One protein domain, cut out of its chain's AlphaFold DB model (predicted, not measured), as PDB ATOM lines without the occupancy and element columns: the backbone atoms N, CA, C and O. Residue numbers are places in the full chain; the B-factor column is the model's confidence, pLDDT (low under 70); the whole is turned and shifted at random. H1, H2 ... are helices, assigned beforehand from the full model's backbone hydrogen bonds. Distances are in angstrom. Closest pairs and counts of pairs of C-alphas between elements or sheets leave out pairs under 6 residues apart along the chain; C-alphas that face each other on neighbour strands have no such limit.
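What this domain is: This is residues 26 to 135 of the 288 residues of the protein "HNH endonuclease" of Candidatus Saccharibacteria bacterium (UniProt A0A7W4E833). What is the main picture? A small helical body is built round H5, with H7 and H6 crossing it near a right angle and H3 packed on it near its first residues; H2 joins this body at one end, and H1 packs on H2 as the farthest part, well off from H5. What else belongs to it, and in which order? The printed part has 110 residues with seven named helices, H1 to H7 along the chain, and no named strand, and its class is all helix; H4 is close to both H5 and H7 but not clearly touching either, with closest C-alphas 7.6 A apart for H5 and 7.7 A for H7. How large and how dense is it? It is compact, with a radius of gyration of the C-alphas of 14.2 A, yet only just elongated, with spans of 45 by 30 by 23 A.

How they stand to each other: How does the printed part open? H1, residues 27 to 37, touches H2, residues 46 to 53, with the C-alphas of Lys 31 and Ile 53 closest at 6.5 A; they run opposite ways at a steep tilt of 58 degrees. H3, residues 57 to 66, is close to H2 but not clearly touching, with the C-alphas of Asn 51 and Val 59 closest at 6.5 A. What stands round the hub? H5, residues 89 to 101, is the hub and touches three helices. With residues 90 to 91 alone it touches H3, at a steep tilt of 63 degrees, opposite ways, the closest C-alphas being those of Phe 66 and Trp 91 at 5.1 A. With residues 95 to 99 alone it touches H6, residues 106 to 113, about perpendicular at 83 degrees, the closest C-alphas being those of Ala 99 and Ile 106 at 5.6 A. How do H7 and H4 stand? H7, residues 120 to 135, touches H5 with its residues 122 to 126 alone, about perpendicular at 84 degrees; the C-alphas of Ala 94 and Phe 126 are closest, 5.5 A apart. H4, residues 73 to 80, is close to H7 but not clearly touching, with the C-alphas of Trp 77 and Ile 130 closest at 7.7 A, while H1 and H7 are apart. What do the backbones show? In H1, H2, H3, H5, H6 and H7 every O i to N i+4 pair is within hydrogen-bond range; in H4 it is 2 of 4, beside 4 of 5 O i to N i+3 pairs.

Where its parts are: Where do the first helices lie? H1 begins at C-alpha 27, at (0.930, -46.896, -1.580), and spans 15.5 A from first to last C-alpha. H2 spans 10.9 A, H3 14.2 A and H4 11.6 A. Where do the last helices lie? H5 begins at C-alpha 89, at (-13.780, -33.868, -13.969), and spans 18.3 A; H6 spans 10.5 A. H7, the longest with 16 residues, spans 21.6 A and ends at C-alpha 135, at (-12.990, -26.954, -36.000).

The domain as a whole: How far does it reach? The two C-alphas farthest apart are those of Ala 26 and Asn 135, the first and last printed residues, at 45.9 A. How are the helices linked? The printed part has no cut and no long link; the links H2 to H3 and H5 to H6 are tight, and the others are short. Where is the model's confidence low? The mean pLDDT of the printed part is 91.7; residue 40 is the one printed residue under 70, and H1 has a mean of 76.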
ATOM      1  N   ALA A  26       2.791 -48.542   2.648       80.69
ATOM      2  CA  ALA A  26       2.834 -48.759   1.208       80.69
ATOM      3  C   ALA A  26       1.709 -47.978   0.503       80.69
ATOM      4  O   ALA A  26       0.648 -47.722   1.072       80.69
ATOM      5  N   GLU A  27       1.902 -47.655  -0.776       70.19
ATOM      6  CA  GLU A  27       0.930 -46.896  -1.580       70.19
ATOM      7  C   GLU A  27      -0.485 -47.512  -1.548       70.19
ATOM      8  O   GLU A  27      -1.489 -46.804  -1.446       70.19
ATOM      9  N   SER A  28      -0.566 -48.846  -1.564       75.75
ATOM     10  CA  SER A  28      -1.821 -49.594  -1.448       75.75
ATOM     11  C   SER A  28      -2.521 -49.400  -0.101       75.75
ATOM     12  O   SER A  28      -3.748 -49.329  -0.058       75.75
ATOM     13  N   GLU A  29      -1.763 -49.296   0.992       79.75
ATOM     14  CA  GLU A  29      -2.301 -49.094   2.342       79.75
ATOM     15  C   GLU A  29      -2.815 -47.664   2.502       79.75
ATOM     16  O   GLU A  29      -3.945 -47.463   2.944       79.75
ATOM     17  N   ILE A  30      -2.040 -46.681   2.026       75.75
ATOM     18  CA  ILE A  30      -2.438 -45.267   1.996       75.75
ATOM     19  C   ILE A  30      -3.745 -45.099   1.207       75.75
ATOM     20  O   ILE A  30      -4.665 -44.424   1.674       75.75
ATOM     21  N   LYS A  31      -3.875 -45.755   0.045       74.62
ATOM     22  CA  LYS A  31      -5.094 -45.726  -0.781       74.62
ATOM     23  C   LYS A  31      -6.318 -46.275  -0.043       74.62
ATOM     24  O   LYS A  31      -7.380 -45.654  -0.090       74.62
ATOM     25  N   GLU A  32      -6.192 -47.422   0.620       78.06
ATOM     26  CA  GLU A  32      -7.310 -48.036   1.348       78.06
ATOM     27  C   GLU A  32      -7.700 -47.238   2.598       78.06
ATOM     28  O   GLU A  32      -8.891 -47.046   2.859       78.06
ATOM     29  N   TRP A  33      -6.725 -46.686   3.324       79.06
ATOM     30  CA  TRP A  33      -6.993 -45.800   4.458       79.06
ATOM     31  C   TRP A  33      -7.699 -44.524   4.003       79.06
ATOM     32  O   TRP A  33      -8.714 -44.143   4.584       79.06
ATOM     33  N   PHE A  34      -7.226 -43.903   2.918       75.94
ATOM     34  CA  PHE A  34      -7.827 -42.684   2.385       75.94
ATOM     35  C   PHE A  34      -9.266 -42.914   1.908       75.94
ATOM     36  O   PHE A  34     -10.144 -42.106   2.210       75.94
ATOM     37  N   LYS A  35      -9.554 -44.042   1.245       73.88
ATOM     38  CA  LYS A  35     -10.938 -44.431   0.925       73.88
ATOM     39  C   LYS A  35     -11.779 -44.604   2.187       73.88
ATOM     40  O   LYS A  35     -12.872 -44.056   2.246       73.88
ATOM     41  N   THR A  36     -11.264 -45.337   3.176       78.19
ATOM     42  CA  THR A  36     -11.988 -45.678   4.413       78.19
ATOM     43  C   THR A  36     -12.359 -44.435   5.220       78.19
ATOM     44  O   THR A  36     -13.501 -44.298   5.655       78.19
ATOM     45  N   ILE A  37     -11.422 -43.497   5.377       75.06
ATOM     46  CA  ILE A  37     -11.641 -42.246   6.116       75.06
ATOM     47  C   ILE A  37     -12.699 -41.370   5.423       75.06
ATOM     48  O   ILE A  37     -13.497 -40.721   6.095       75.06
ATOM     49  N   ASN A  38     -12.759 -41.390   4.088       70.81
ATOM     50  CA  ASN A  38     -13.670 -40.556   3.299       70.81
ATOM     51  C   ASN A  38     -15.023 -41.226   2.969       70.81
ATOM     52  O   ASN A  38     -15.734 -40.773   2.072       70.81
ATOM     53  N   ILE A  39     -15.411 -42.291   3.685       70.38
ATOM     54  CA  ILE A  39     -16.723 -42.950   3.501       70.38
ATOM     55  C   ILE A  39     -17.880 -42.056   3.981       70.38
ATOM     56  O   ILE A  39     -18.985 -42.123   3.441       70.38
ATOM     57  N   VAL A  40     -17.654 -41.227   5.004       67.31
ATOM     58  CA  VAL A  40     -18.702 -40.388   5.597       67.31
ATOM     59  C   VAL A  40     -18.811 -39.065   4.836       67.31
ATOM     60  O   VAL A  40     -17.898 -38.248   4.873       67.31
ATOM     61  N   GLY A  41     -19.956 -38.826   4.190       75.69
ATOM     62  CA  GLY A  41     -20.249 -37.580   3.475       75.69
ATOM     63  C   GLY A  41     -20.435 -37.788   1.973       75.69
ATOM     64  O   GLY A  41     -21.112 -38.725   1.555       75.69
ATOM     65  N   VAL A  42     -19.883 -36.883   1.161       76.56
ATOM     66  CA  VAL A  42     -19.873 -37.018  -0.304       76.56
ATOM     67  C   VAL A  42     -18.733 -37.964  -0.684       76.56
ATOM     68  O   VAL A  42     -17.583 -37.623  -0.404       76.56
ATOM     69  N   PRO A  43     -19.011 -39.114  -1.326       81.06
ATOM     70  CA  PRO A  43     -17.960 -40.030  -1.741       81.06
ATOM     71  C   PRO A  43     -16.974 -39.348  -2.686       81.06
ATOM     72  O   PRO A  43     -17.377 -38.629  -3.615       81.06
ATOM     73  N   LEU A  44     -15.689 -39.611  -2.457       82.50
ATOM     74  CA  LEU A  44     -14.639 -39.193  -3.374       82.50
ATOM     75  C   LEU A  44     -14.814 -39.898  -4.718       82.50
ATOM     76  O   LEU A  44     -15.103 -41.095  -4.778       82.50
ATOM     77  N   ASN A  45     -14.624 -39.147  -5.797       88.62
ATOM     78  CA  ASN A  45     -14.508 -39.711  -7.127       88.62
ATOM     79  C   ASN A  45     -13.111 -40.313  -7.336       88.62
ATOM     80  O   ASN A  45     -12.196 -40.166  -6.521       88.62
ATOM     81  N   GLU A  46     -12.952 -41.029  -8.442       88.69
ATOM     82  CA  GLU A  46     -11.705 -41.721  -8.745       88.69
ATOM     83  C   GLU A  46     -10.514 -40.757  -8.839       88.69
ATOM     84  O   GLU A  46      -9.464 -41.023  -8.255       88.69
ATOM     85  N   GLN A  47     -10.682 -39.602  -9.488       93.00
ATOM     86  CA  GLN A  47      -9.601 -38.629  -9.635       93.00
ATOM     87  C   GLN A  47      -9.186 -37.993  -8.300       93.00
ATOM     88  O   GLN A  47      -8.002 -37.745  -8.072       93.00
ATOM     89  N   GLU A  48     -10.138 -37.759  -7.398       89.75
ATOM     90  CA  GLU A  48      -9.899 -37.282  -6.035       89.75
ATOM     91  C   GLU A  48      -9.033 -38.281  -5.248       89.75
ATOM     92  O   GLU A  48      -8.095 -37.865  -4.564       89.75
ATOM     93  N   LEU A  49      -9.272 -39.589  -5.411       87.44
ATOM     94  CA  LEU A  49      -8.432 -40.643  -4.826       87.44
ATOM     95  C   LEU A  49      -7.036 -40.688  -5.464       87.44
ATOM     96  O   LEU A  49      -6.035 -40.768  -4.752       87.44
ATOM     97  N   LEU A  50      -6.950 -40.618  -6.795       90.44
ATOM     98  CA  LEU A  50      -5.676 -40.660  -7.522       90.44
ATOM     99  C   LEU A  50      -4.769 -39.481  -7.166       90.44
ATOM    100  O   LEU A  50      -3.564 -39.654  -6.998       90.44
ATOM    101  N   ASN A  51      -5.345 -38.293  -6.984       90.31
ATOM    102  CA  ASN A  51      -4.596 -37.097  -6.603       90.31
ATOM    103  C   ASN A  51      -3.990 -37.194  -5.196       90.31
ATOM    104  O   ASN A  51      -2.949 -36.584  -4.950       90.31
ATOM    105  N   ALA A  52      -4.611 -37.949  -4.284       83.38
ATOM    106  CA  ALA A  52      -4.055 -38.196  -2.954       83.38
ATOM    107  C   ALA A  52      -2.836 -39.131  -3.013       83.38
ATOM    108  O   ALA A  52      -1.844 -38.902  -2.325       83.38
ATOM    109  N   ILE A  53      -2.892 -40.148  -3.874       84.06
ATOM    110  CA  ILE A  53      -1.840 -41.160  -4.028       84.06
ATOM    111  C   ILE A  53      -0.629 -40.593  -4.785       84.06
ATOM    112  O   ILE A  53       0.515 -40.696  -4.338       84.06
ATOM    113  N   TYR A  54      -0.888 -39.954  -5.927       88.25
ATOM    114  CA  TYR A  54       0.130 -39.459  -6.857       88.25
ATOM    115  C   TYR A  54       0.418 -37.971  -6.669       88.25
ATOM    116  O   TYR A  54       0.712 -37.258  -7.626       88.25
ATOM    117  N   SER A  55       0.333 -37.487  -5.430       87.94
ATOM    118  CA  SER A  55       0.584 -36.086  -5.103       87.94
ATOM    119  C   SER A  55       1.986 -35.639  -5.546       87.94
ATOM    120  O   SER A  55       2.954 -36.411  -5.511       87.94
ATOM    121  N   GLY A  56       2.084 -34.384  -5.981       91.38
ATOM    122  CA  GLY A  56       3.321 -33.764  -6.448       91.38
ATOM    123  C   GLY A  56       3.060 -32.532  -7.326       91.38
ATOM    124  O   GLY A  56       1.894 -32.207  -7.586       91.38
ATOM    125  N   PRO A  57       4.120 -31.826  -7.770       96.94
ATOM    126  CA  PRO A  57       4.004 -30.593  -8.554       96.94
ATOM    127  C   PRO A  57       3.095 -30.725  -9.784       96.94
ATOM    128  O   PRO A  57       2.264 -29.853 -10.029       96.94
ATOM    129  N   PHE A  58       3.166 -31.858 -10.484       97.69
ATOM    130  CA  PHE A  58       2.349 -32.148 -11.660       97.69
ATOM    131  C   PHE A  58       0.842 -32.118 -11.367       97.69
ATOM    132  O   PHE A  58       0.076 -31.474 -12.082       97.69
ATOM    133  N   VAL A  59       0.408 -32.767 -10.281       95.69
ATOM    134  CA  VAL A  59      -1.009 -32.791  -9.881       95.69
ATOM    135  C   VAL A  59      -1.473 -31.407  -9.441       95.69
ATOM    136  O   VAL A  59      -2.586 -31.000  -9.774       95.69
ATOM    137  N   THR A  60      -0.627 -30.661  -8.728       95.56
ATOM    138  CA  THR A  60      -0.929 -29.282  -8.322       95.56
ATOM    139  C   THR A  60      -1.186 -28.392  -9.537       95.56
ATOM    140  O   THR A  60      -2.230 -27.740  -9.598       95.56
ATOM    141  N   LEU A  61      -0.300 -28.432 -10.536       97.81
ATOM    142  CA  LEU A  61      -0.438 -27.672 -11.784       97.81
ATOM    143  C   LEU A  61      -1.662 -28.114 -12.602       97.81
ATOM    144  O   LEU A  61      -2.394 -27.278 -13.139       97.81
ATOM    145  N   GLY A  62      -1.923 -29.425 -12.661       96.69
ATOM    146  CA  GLY A  62      -3.109 -29.984 -13.313       96.69
ATOM    147  C   GLY A  62      -4.399 -29.442 -12.699       96.69
ATOM    148  O   GLY A  62      -5.280 -28.955 -13.409       96.69
ATOM    149  N   LYS A  63      -4.485 -29.424 -11.365       95.31
ATOM    150  CA  LYS A  63      -5.630 -28.856 -10.640       95.31
ATOM    151  C   LYS A  63      -5.771 -27.354 -10.860       95.31
ATOM    152  O   LYS A  63      -6.881 -26.886 -11.103       95.31
ATOM    153  N   GLU A  64      -4.674 -26.608 -10.803       95.38
ATOM    154  CA  GLU A  64      -4.682 -25.164 -11.053       95.38
ATOM    155  C   GLU A  64      -5.235 -24.831 -12.447       95.38
ATOM    156  O   GLU A  64      -6.019 -23.894 -12.605       95.38
ATOM    157  N   THR A  65      -4.902 -25.652 -13.444       96.00
ATOM    158  CA  THR A  65      -5.328 -25.441 -14.832       96.00
ATOM    159  C   THR A  65      -6.757 -25.918 -15.087       96.00
ATOM    160  O   THR A  65      -7.570 -25.179 -15.647       96.00
ATOM    161  N   PHE A  66      -7.084 -27.145 -14.678       96.75
ATOM    162  CA  PHE A  66      -8.320 -27.825 -15.078       96.75
ATOM    163  C   PHE A  66      -9.443 -27.767 -14.036       96.75
ATOM    164  O   PHE A  66     -10.605 -27.995 -14.367       96.75
ATOM    165  N   SER A  67      -9.125 -27.448 -12.778       94.50
ATOM    166  CA  SER A  67     -10.097 -27.397 -11.668       94.50
ATOM    167  C   SER A  67     -10.402 -25.967 -11.199       94.50
ATOM    168  O   SER A  67     -11.102 -25.753 -10.207       94.50
ATOM    169  N   ASN A  68      -9.916 -24.959 -11.928       92.44
ATOM    170  CA  ASN A  68     -10.215 -23.559 -11.656       92.44
ATOM    171  C   ASN A  68     -11.594 -23.172 -12.209       92.44
ATOM    172  O   ASN A  68     -11.731 -22.758 -13.360       92.44
ATOM    173  N   SER A  69     -12.620 -23.253 -11.357       89.62
ATOM    174  CA  SER A  69     -14.001 -22.882 -11.716       89.62
ATOM    175  C   SER A  69     -14.195 -21.418 -12.155       89.62
ATOM    176  O   SER A  69     -15.223 -21.106 -12.748       89.62
ATOM    177  N   GLY A  70     -13.230 -20.527 -11.893       88.75
ATOM    178  CA  GLY A  70     -13.239 -19.142 -12.377       88.75
ATOM    179  C   GLY A  70     -12.629 -18.959 -13.771       88.75
ATOM    180  O   GLY A  70     -12.654 -17.851 -14.304       88.75
ATOM    181  N   SER A  71     -12.066 -20.014 -14.368       91.50
ATOM    182  CA  SER A  71     -11.460 -19.958 -15.699       91.50
ATOM    183  C   SER A  71     -12.523 -19.810 -16.790       91.50
ATOM    184  O   SER A  71     -13.497 -20.561 -16.842       91.50
ATOM    185  N   SER A  72     -12.301 -18.889 -17.733       90.31
ATOM    186  CA  SER A  72     -13.171 -18.713 -18.905       90.31
ATOM    187  C   SER A  72     -13.223 -19.958 -19.798       90.31
ATOM    188  O   SER A  72     -14.214 -20.176 -20.495       90.31
ATOM    189  N   LYS A  73     -12.194 -20.817 -19.735       92.94
ATOM    190  CA  LYS A  73     -12.136 -22.076 -20.486       92.94
ATOM    191  C   LYS A  73     -13.195 -23.088 -20.038       92.94
ATOM    192  O   LYS A  73     -13.613 -23.905 -20.852       92.94
ATOM    193  N   ILE A  74     -13.685 -23.005 -18.794       93.25
ATOM    194  CA  ILE A  74     -14.692 -23.943 -18.264       93.25
ATOM    195  C   ILE A  74     -15.966 -23.933 -19.107       93.25
ATOM    196  O   ILE A  74     -16.527 -24.995 -19.369       93.25
ATOM    197  N   ALA A  75     -16.410 -22.758 -19.563       91.81
ATOM    198  CA  ALA A  75     -17.603 -22.646 -20.399       91.81
ATOM    199  C   ALA A  75     -17.435 -23.404 -21.726       91.81
ATOM    200  O   ALA A  75     -18.336 -24.131 -22.137       91.81
ATOM    201  N   MET A  76     -16.257 -23.288 -22.346       92.88
ATOM    202  CA  MET A  76     -15.917 -24.004 -23.576       92.88
ATOM    203  C   MET A  76     -15.840 -25.516 -23.340       92.88
ATOM    204  O   MET A  76     -16.466 -26.284 -24.063       92.88
ATOM    205  N   TRP A  77     -15.118 -25.966 -22.312       96.44
ATOM    206  CA  TRP A  77     -14.985 -27.398 -22.029       96.44
ATOM    207  C   TRP A  77     -16.324 -28.040 -21.673       96.44
ATOM    208  O   TRP A  77     -16.606 -29.150 -22.115       96.44
ATOM    209  N   SER A  78     -17.189 -27.322 -20.953       95.75
ATOM    210  CA  SER A  78     -18.526 -27.795 -20.568       95.75
ATOM    211  C   SER A  78     -19.467 -28.026 -21.754       95.75
ATOM    212  O   SER A  78     -20.484 -28.699 -21.585       95.75
ATOM    213  N   ALA A  79     -19.157 -27.491 -22.940       95.44
ATOM    214  CA  ALA A  79     -19.909 -27.774 -24.159       95.44
ATOM    215  C   ALA A  79     -19.665 -29.202 -24.681       95.44
ATOM    216  O   ALA A  79     -20.564 -29.813 -25.250       95.44
ATOM    217  N   TYR A  80     -18.469 -29.748 -24.446       97.19
ATOM    218  CA  TYR A  80     -18.038 -31.044 -24.980       97.19
ATOM    219  C   TYR A  80     -17.920 -32.117 -23.899       97.19
ATOM    220  O   TYR A  80     -18.172 -33.294 -24.148       97.19
ATOM    221  N   ILE A  81     -17.591 -31.717 -22.674       97.25
ATOM    222  CA  ILE A  81     -17.307 -32.613 -21.558       97.25
ATOM    223  C   ILE A  81     -18.399 -32.467 -20.500       97.25
ATOM    224  O   ILE A  81     -18.810 -31.369 -20.108       97.25
ATOM    225  N   ASN A  82     -18.887 -33.605 -20.015       94.81
ATOM    226  CA  ASN A  82     -19.785 -33.624 -18.874       94.81
ATOM    227  C   ASN A  82     -18.976 -33.650 -17.575       94.81
ATOM    228  O   ASN A  82     -18.544 -34.713 -17.154       94.81
ATOM    229  N   GLY A  83     -18.783 -32.488 -16.951       91.62
ATOM    230  CA  GLY A  83     -18.070 -32.414 -15.682       91.62
ATOM    231  C   GLY A  83     -18.231 -31.094 -14.935       91.62
ATOM    232  O   GLY A  83     -18.731 -30.108 -15.487       91.62
ATOM    233  N   ASP A  84     -17.802 -31.106 -13.679       93.44
ATOM    234  CA  ASP A  84     -17.623 -29.968 -12.786       93.44
ATOM    235  C   ASP A  84     -16.125 -29.780 -12.486       93.44
ATOM    236  O   ASP A  84     -15.430 -30.684 -12.017       93.44
ATOM    237  N   ALA A  85     -15.630 -28.560 -12.705       94.19
ATOM    238  CA  ALA A  85     -14.258 -28.179 -12.383       94.19
ATOM    239  C   ALA A  85     -13.921 -28.430 -10.906       94.19
ATOM    240  O   ALA A  85     -12.815 -28.859 -10.593       94.19
ATOM    241  N   LYS A  86     -14.875 -28.221  -9.990       92.06
ATOM    242  CA  LYS A  86     -14.668 -28.432  -8.548       92.06
ATOM    243  C   LYS A  86     -14.528 -29.908  -8.180       92.06
ATOM    244  O   LYS A  86     -13.860 -30.212  -7.198       92.06
ATOM    245  N   ARG A  87     -15.125 -30.804  -8.975       93.19
ATOM    246  CA  ARG A  87     -14.960 -32.262  -8.868       93.19
ATOM    247  C   ARG A  87     -13.784 -32.781  -9.691       93.19
ATOM    248  O   ARG A  87     -13.515 -33.973  -9.676       93.19
ATOM    249  N   GLN A  88     -13.023 -31.889 -10.331       94.69
ATOM    250  CA  GLN A  88     -11.820 -32.220 -11.096       94.69
ATOM    251  C   GLN A  88     -12.117 -33.070 -12.342       94.69
ATOM    252  O   GLN A  88     -11.224 -33.726 -12.872       94.69
ATOM    253  N   ASP A  89     -13.350 -33.021 -12.852       96.06
ATOM    254  CA  ASP A  89     -13.780 -33.868 -13.969       96.06
ATOM    255  C   ASP A  89     -13.035 -33.522 -15.271       96.06
ATOM    256  O   ASP A  89     -12.650 -34.411 -16.023       96.06
ATOM    257  N   PHE A  90     -12.739 -32.240 -15.525       97.56
ATOM    258  CA  PHE A  90     -11.926 -31.852 -16.689       97.56
ATOM    259  C   PHE A  90     -10.478 -32.332 -16.574       97.56
ATOM    260  O   PHE A  90      -9.870 -32.683 -17.582       97.56
ATOM    261  N   TRP A  91      -9.930 -32.369 -15.354       97.62
ATOM    262  CA  TRP A  91      -8.586 -32.896 -15.125       97.62
ATOM    263  C   TRP A  91      -8.545 -34.403 -15.363       97.62
ATOM    264  O   TRP A  91      -7.638 -34.899 -16.026       97.62
ATOM    265  N   HIS A  92      -9.566 -35.107 -14.876       97.81
ATOM    266  CA  HIS A  92      -9.735 -36.533 -15.108       97.81
ATOM    267  C   HIS A  92      -9.801 -36.861 -16.603       97.81
ATOM    268  O   HIS A  92      -9.023 -37.684 -17.070       97.81
ATOM    269  N   VAL A  93     -10.646 -36.159 -17.365       98.06
ATOM    270  CA  VAL A  93     -10.771 -36.358 -18.819       98.06
ATOM    271  C   VAL A  93      -9.460 -36.052 -19.549       98.06
ATOM    272  O   VAL A  93      -9.062 -36.796 -20.440       98.06
ATOM    273  N   ALA A  94      -8.745 -34.995 -19.156       98.25
ATOM    274  CA  ALA A  94      -7.449 -34.676 -19.754       98.25
ATOM    275  C   ALA A  94      -6.415 -35.792 -19.535       98.25
ATOM    276  O   ALA A  94      -5.689 -36.147 -20.465       98.25
ATOM    277  N   LEU A  95      -6.379 -36.369 -18.330       98.38
ATOM    278  CA  LEU A  95      -5.525 -37.509 -18.002       98.38
ATOM    279  C   LEU A  95      -5.957 -38.796 -18.710       98.38
ATOM    280  O   LEU A  95      -5.107 -39.521 -19.219       98.38
ATOM    281  N   GLU A  96      -7.257 -39.082 -18.753       98.00
ATOM    282  CA  GLU A  96      -7.827 -40.247 -19.431       98.00
ATOM    283  C   GLU A  96      -7.418 -40.276 -20.905       98.00
ATOM    284  O   GLU A  96      -6.935 -41.292 -21.408       98.00
ATOM    285  N   TRP A  97      -7.563 -39.139 -21.580       98.25
ATOM    286  CA  TRP A  97      -7.242 -38.977 -22.989       98.25
ATOM    287  C   TRP A  97      -5.765 -39.247 -23.292       98.25
ATOM    288  O   TRP A  97      -5.458 -40.111 -24.115       98.25
ATOM    289  N   ILE A  98      -4.841 -38.575 -22.597       98.31
ATOM    290  CA  ILE A  98      -3.400 -38.766 -22.834       98.31
ATOM    291  C   ILE A  98      -2.916 -40.161 -22.411       98.31
ATOM    292  O   ILE A  98      -2.067 -40.745 -23.089       98.31
ATOM    293  N   ALA A  99      -3.458 -40.725 -21.326       97.69
ATOM    294  CA  ALA A  99      -3.103 -42.067 -20.868       97.69
ATOM    295  C   ALA A  99      -3.560 -43.128 -21.880       97.69
ATOM    296  O   ALA A  99      -2.762 -43.977 -22.284       97.69
ATOM    297  N   THR A 100      -4.797 -43.012 -22.374       96.38
ATOM    298  CA  THR A 100      -5.348 -43.897 -23.411       96.38
ATOM    299  C   THR A 100      -4.532 -43.818 -24.699       96.38
ATOM    300  O   THR A 100      -4.155 -44.858 -25.240       96.38
ATOM    301  N   ALA A 101      -4.177 -42.612 -25.153       96.56
ATOM    302  CA  ALA A 101      -3.335 -42.414 -26.338       96.56
ATOM    303  C   ALA A 101      -1.941 -43.053 -26.195       96.56
ATOM    304  O   ALA A 101      -1.337 -43.486 -27.177       96.56
ATOM    305  N   LYS A 102      -1.433 -43.159 -24.961       97.19
ATOM    306  CA  LYS A 102      -0.168 -43.835 -24.636       97.19
ATOM    307  C   LYS A 102      -0.325 -45.324 -24.303       97.19
ATOM    308  O   LYS A 102       0.670 -45.971 -23.985       97.19
ATOM    309  N   GLY A 103      -1.539 -45.872 -24.381       96.88
ATOM    310  CA  GLY A 103      -1.815 -47.279 -24.094       96.88
ATOM    311  C   GLY A 103      -1.613 -47.663 -22.626       96.88
ATOM    312  O   GLY A 103      -1.200 -48.788 -22.353       96.88
ATOM    313  N   MET A 104      -1.869 -46.740 -21.696       97.19
ATOM    314  CA  MET A 104      -1.719 -46.958 -20.254       97.19
ATOM    315  C   MET A 104      -2.914 -46.421 -19.459       97.19
ATOM    316  O   MET A 104      -3.781 -45.725 -19.984       97.19
ATOM    317  N   THR A 105      -2.960 -46.746 -18.172       96.25
ATOM    318  CA  THR A 105      -3.970 -46.244 -17.236       96.25
ATOM    319  C   THR A 105      -3.615 -44.853 -16.703       96.25
ATOM    320  O   THR A 105      -2.449 -44.451 -16.675       96.25
ATOM    321  N   ILE A 106      -4.615 -44.127 -16.189       96.88
ATOM    322  CA  ILE A 106      -4.397 -42.831 -15.523       96.88
ATOM    323  C   ILE A 106      -3.423 -42.974 -14.346       96.88
ATOM    324  O   ILE A 106      -2.557 -42.124 -14.159       96.88
ATOM    325  N   SER A 107      -3.540 -44.056 -13.567       93.50
ATOM    326  CA  SER A 107      -2.666 -44.306 -12.410       93.50
ATOM    327  C   SER A 107      -1.201 -44.440 -12.830       93.50
ATOM    328  O   SER A 107      -0.330 -43.813 -12.234       93.50
ATOM    329  N   GLU A 108      -0.927 -45.208 -13.890       95.81
ATOM    330  CA  GLU A 108       0.429 -45.375 -14.427       95.81
ATOM    331  C   GLU A 108       0.994 -44.052 -14.948       95.81
ATOM    332  O   GLU A 108       2.142 -43.720 -14.640       95.81
ATOM    333  N   TYR A 109       0.186 -43.274 -15.674       97.75
ATOM    334  CA  TYR A 109       0.595 -41.967 -16.183       97.75
ATOM    335  C   TYR A 109       0.905 -41.000 -15.030       97.75
ATOM    336  O   TYR A 109       1.996 -40.438 -14.944       97.75
ATOM    337  N   MET A 110      -0.006 -40.858 -14.065       96.69
ATOM    338  CA  MET A 110       0.214 -39.995 -12.904       96.69
ATOM    339  C   MET A 110       1.431 -40.424 -12.078       96.69
ATOM    340  O   MET A 110       2.207 -39.566 -11.667       96.69
ATOM    341  N   SER A 111       1.651 -41.726 -11.878       94.00
ATOM    342  CA  SER A 111       2.825 -42.241 -11.162       94.00
ATOM    343  C   SER A 111       4.142 -41.830 -11.831       94.00
ATOM    344  O   SER A 111       5.075 -41.417 -11.144       94.00
ATOM    345  N   GLN A 112       4.217 -41.908 -13.163       96.44
ATOM    346  CA  GLN A 112       5.412 -41.533 -13.928       96.44
ATOM    347  C   GLN A 112       5.668 -40.020 -13.925       96.44
ATOM    348  O   GLN A 112       6.820 -39.593 -13.966       96.44
ATOM    349  N   HIS A 113       4.604 -39.218 -13.861       97.12
ATOM    350  CA  HIS A 113       4.673 -37.772 -14.060       97.12
ATOM    351  C   HIS A 113       4.528 -36.944 -12.777       97.12
ATOM    352  O   HIS A 113       4.768 -35.744 -12.825       97.12
ATOM    353  N   ARG A 114       4.182 -37.531 -11.620       94.06
ATOM    354  CA  ARG A 114       3.846 -36.800 -10.373       94.06
ATOM    355  C   ARG A 114       4.876 -35.754  -9.931       94.06
ATOM    356  O   ARG A 114       4.496 -34.747  -9.336       94.06
ATOM    357  N   PHE A 115       6.158 -35.973 -10.226       95.81
ATOM    358  CA  PHE A 115       7.253 -35.070  -9.858       95.81
ATOM    359  C   PHE A 115       7.642 -34.072 -10.956       95.81
ATOM    360  O   PHE A 115       8.514 -33.239 -10.724       95.81
ATOM    361  N   ASN A 116       7.000 -34.128 -12.123       97.69
ATOM    362  CA  ASN A 116       7.234 -33.173 -13.196       97.69
ATOM    363  C   ASN A 116       6.754 -31.780 -12.780       97.69
ATOM    364  O   ASN A 116       5.692 -31.619 -12.181       97.69
ATOM    365  N   ASP A 117       7.512 -30.764 -13.167       97.25
ATOM    366  CA  ASP A 117       7.226 -29.345 -12.945       97.25
ATOM    367  C   ASP A 117       6.370 -28.721 -14.063       97.25
ATOM    368  O   ASP A 117       6.187 -27.506 -14.117       97.25
ATOM    369  N   SER A 118       5.830 -29.550 -14.959       97.00
ATOM    370  CA  SER A 118       5.027 -29.123 -16.098       97.00
ATOM    371  C   SER A 118       3.948 -30.143 -16.457       97.00
ATOM    372  O   SER A 118       4.156 -31.354 -16.369       97.00
ATOM    373  N   ILE A 119       2.809 -29.630 -16.933       98.19
ATOM    374  CA  ILE A 119       1.687 -30.393 -17.500       98.19
ATOM    375  C   ILE A 119       1.526 -30.170 -19.013       98.19
ATOM    376  O   ILE A 119       0.481 -30.499 -19.574       98.19
ATOM    377  N   THR A 120       2.526 -29.577 -19.682       98.38
ATOM    378  CA  THR A 120       2.424 -29.146 -21.089       98.38
ATOM    379  C   THR A 120       1.950 -30.262 -22.013       98.38
ATOM    380  O   THR A 120       1.143 -29.988 -22.896       98.38
ATOM    381  N   GLU A 121       2.403 -31.504 -21.815       98.12
ATOM    382  CA  GLU A 121       1.976 -32.646 -22.634       98.12
ATOM    383  C   GLU A 121       0.463 -32.889 -22.524       98.12
ATOM    384  O   GLU A 121      -0.231 -32.896 -23.541       98.12
ATOM    385  N   VAL A 122      -0.054 -33.006 -21.296       98.44
ATOM    386  CA  VAL A 122      -1.486 -33.225 -21.038       98.44
ATOM    387  C   VAL A 122      -2.317 -32.076 -21.587       98.44
ATOM    388  O   VAL A 122      -3.308 -32.294 -22.279       98.44
ATOM    389  N   GLN A 123      -1.893 -30.843 -21.305       98.19
ATOM    390  CA  GLN A 123      -2.618 -29.663 -21.748       98.19
ATOM    391  C   GLN A 123      -2.633 -29.554 -23.275       98.19
ATOM    392  O   GLN A 123      -3.678 -29.277 -23.852       98.19
ATOM    393  N   THR A 124      -1.499 -29.817 -23.928       98.38
ATOM    394  CA  THR A 124      -1.394 -29.782 -25.391       98.38
ATOM    395  C   THR A 124      -2.308 -30.822 -26.020       98.38
ATOM    396  O   THR A 124      -3.077 -30.476 -26.909       98.38
ATOM    397  N   TYR A 125      -2.275 -32.066 -25.537       98.50
ATOM    398  CA  TYR A 125      -3.125 -33.126 -26.073       98.50
ATOM    399  C   TYR A 125      -4.614 -32.799 -25.887       98.50
ATOM    400  O   TYR A 125      -5.394 -32.873 -26.837       98.50
ATOM    401  N   PHE A 126      -5.004 -32.355 -24.689       98.56
ATOM    402  CA  PHE A 126      -6.375 -31.936 -24.407       98.56
ATOM    403  C   PHE A 126      -6.836 -30.797 -25.330       98.56
ATOM    404  O   PHE A 126      -7.899 -30.889 -25.949       98.56
ATOM    405  N   ASP A 127      -6.026 -29.742 -25.462       98.06
ATOM    406  CA  ASP A 127      -6.323 -28.609 -26.338       98.06
ATOM    407  C   ASP A 127      -6.392 -29.062 -27.810       98.06
ATOM    408  O   ASP A 127      -7.251 -28.592 -28.555       98.06
ATOM    409  N   THR A 128      -5.555 -30.011 -28.245       98.38
ATOM    410  CA  THR A 128      -5.614 -30.599 -29.593       98.38
ATOM    411  C   THR A 128      -6.946 -31.303 -29.857       98.38
ATOM    412  O   THR A 128      -7.548 -31.052 -30.904       98.38
ATOM    413  N   VAL A 129      -7.431 -32.131 -28.928       98.44
ATOM    414  CA  VAL A 129      -8.729 -32.812 -29.070       98.44
ATOM    415  C   VAL A 129      -9.863 -31.790 -29.133       98.44
ATOM    416  O   VAL A 129     -10.660 -31.824 -30.071       98.44
ATOM    417  N   ILE A 130      -9.916 -30.836 -28.196       97.88
ATOM    418  CA  ILE A 130     -10.977 -29.814 -28.167       97.88
ATOM    419  C   ILE A 130     -10.971 -28.966 -29.441       97.88
ATOM    420  O   ILE A 130     -12.024 -28.777 -30.050       97.88
ATOM    421  N   ASN A 131      -9.796 -28.509 -29.881       97.12
ATOM    422  CA  ASN A 131      -9.663 -27.720 -31.106       97.12
ATOM    423  C   ASN A 131     -10.078 -28.520 -32.347       97.12
ATOM    424  O   ASN A 131     -10.678 -27.969 -33.268       97.12
ATOM    425  N   TRP A 132      -9.774 -29.819 -32.400       97.75
ATOM    426  CA  TRP A 132     -10.223 -30.672 -33.498       97.75
ATOM    427  C   TRP A 132     -11.752 -30.762 -33.551       97.75
ATOM    428  O   TRP A 132     -12.328 -30.567 -34.625       97.75
ATOM    429  N   VAL A 133     -12.416 -30.983 -32.410       96.94
ATOM    430  CA  VAL A 133     -13.886 -31.033 -32.350       96.94
ATOM    431  C   VAL A 133     -14.489 -29.692 -32.770       96.94
ATOM    432  O   VAL A 133     -15.355 -29.668 -33.644       96.94
ATOM    433  N   SER A 134     -14.007 -28.575 -32.213       95.12
ATOM    434  CA  SER A 134     -14.550 -27.240 -32.503       95.12
ATOM    435  C   SER A 134     -14.332 -26.795 -33.950       95.12
ATOM    436  O   SER A 134     -15.135 -26.045 -34.491       95.12
ATOM    437  N   ASN A 135     -13.251 -27.249 -34.590       95.69
ATOM    438  CA  ASN A 135     -12.990 -26.954 -36.000       95.69
ATOM    439  C   ASN A 135     -13.778 -27.871 -36.944       95.69
ATOM    440  O   ASN A 135     -14.105 -27.466 -38.058       95.69
TER     441      ASN A 135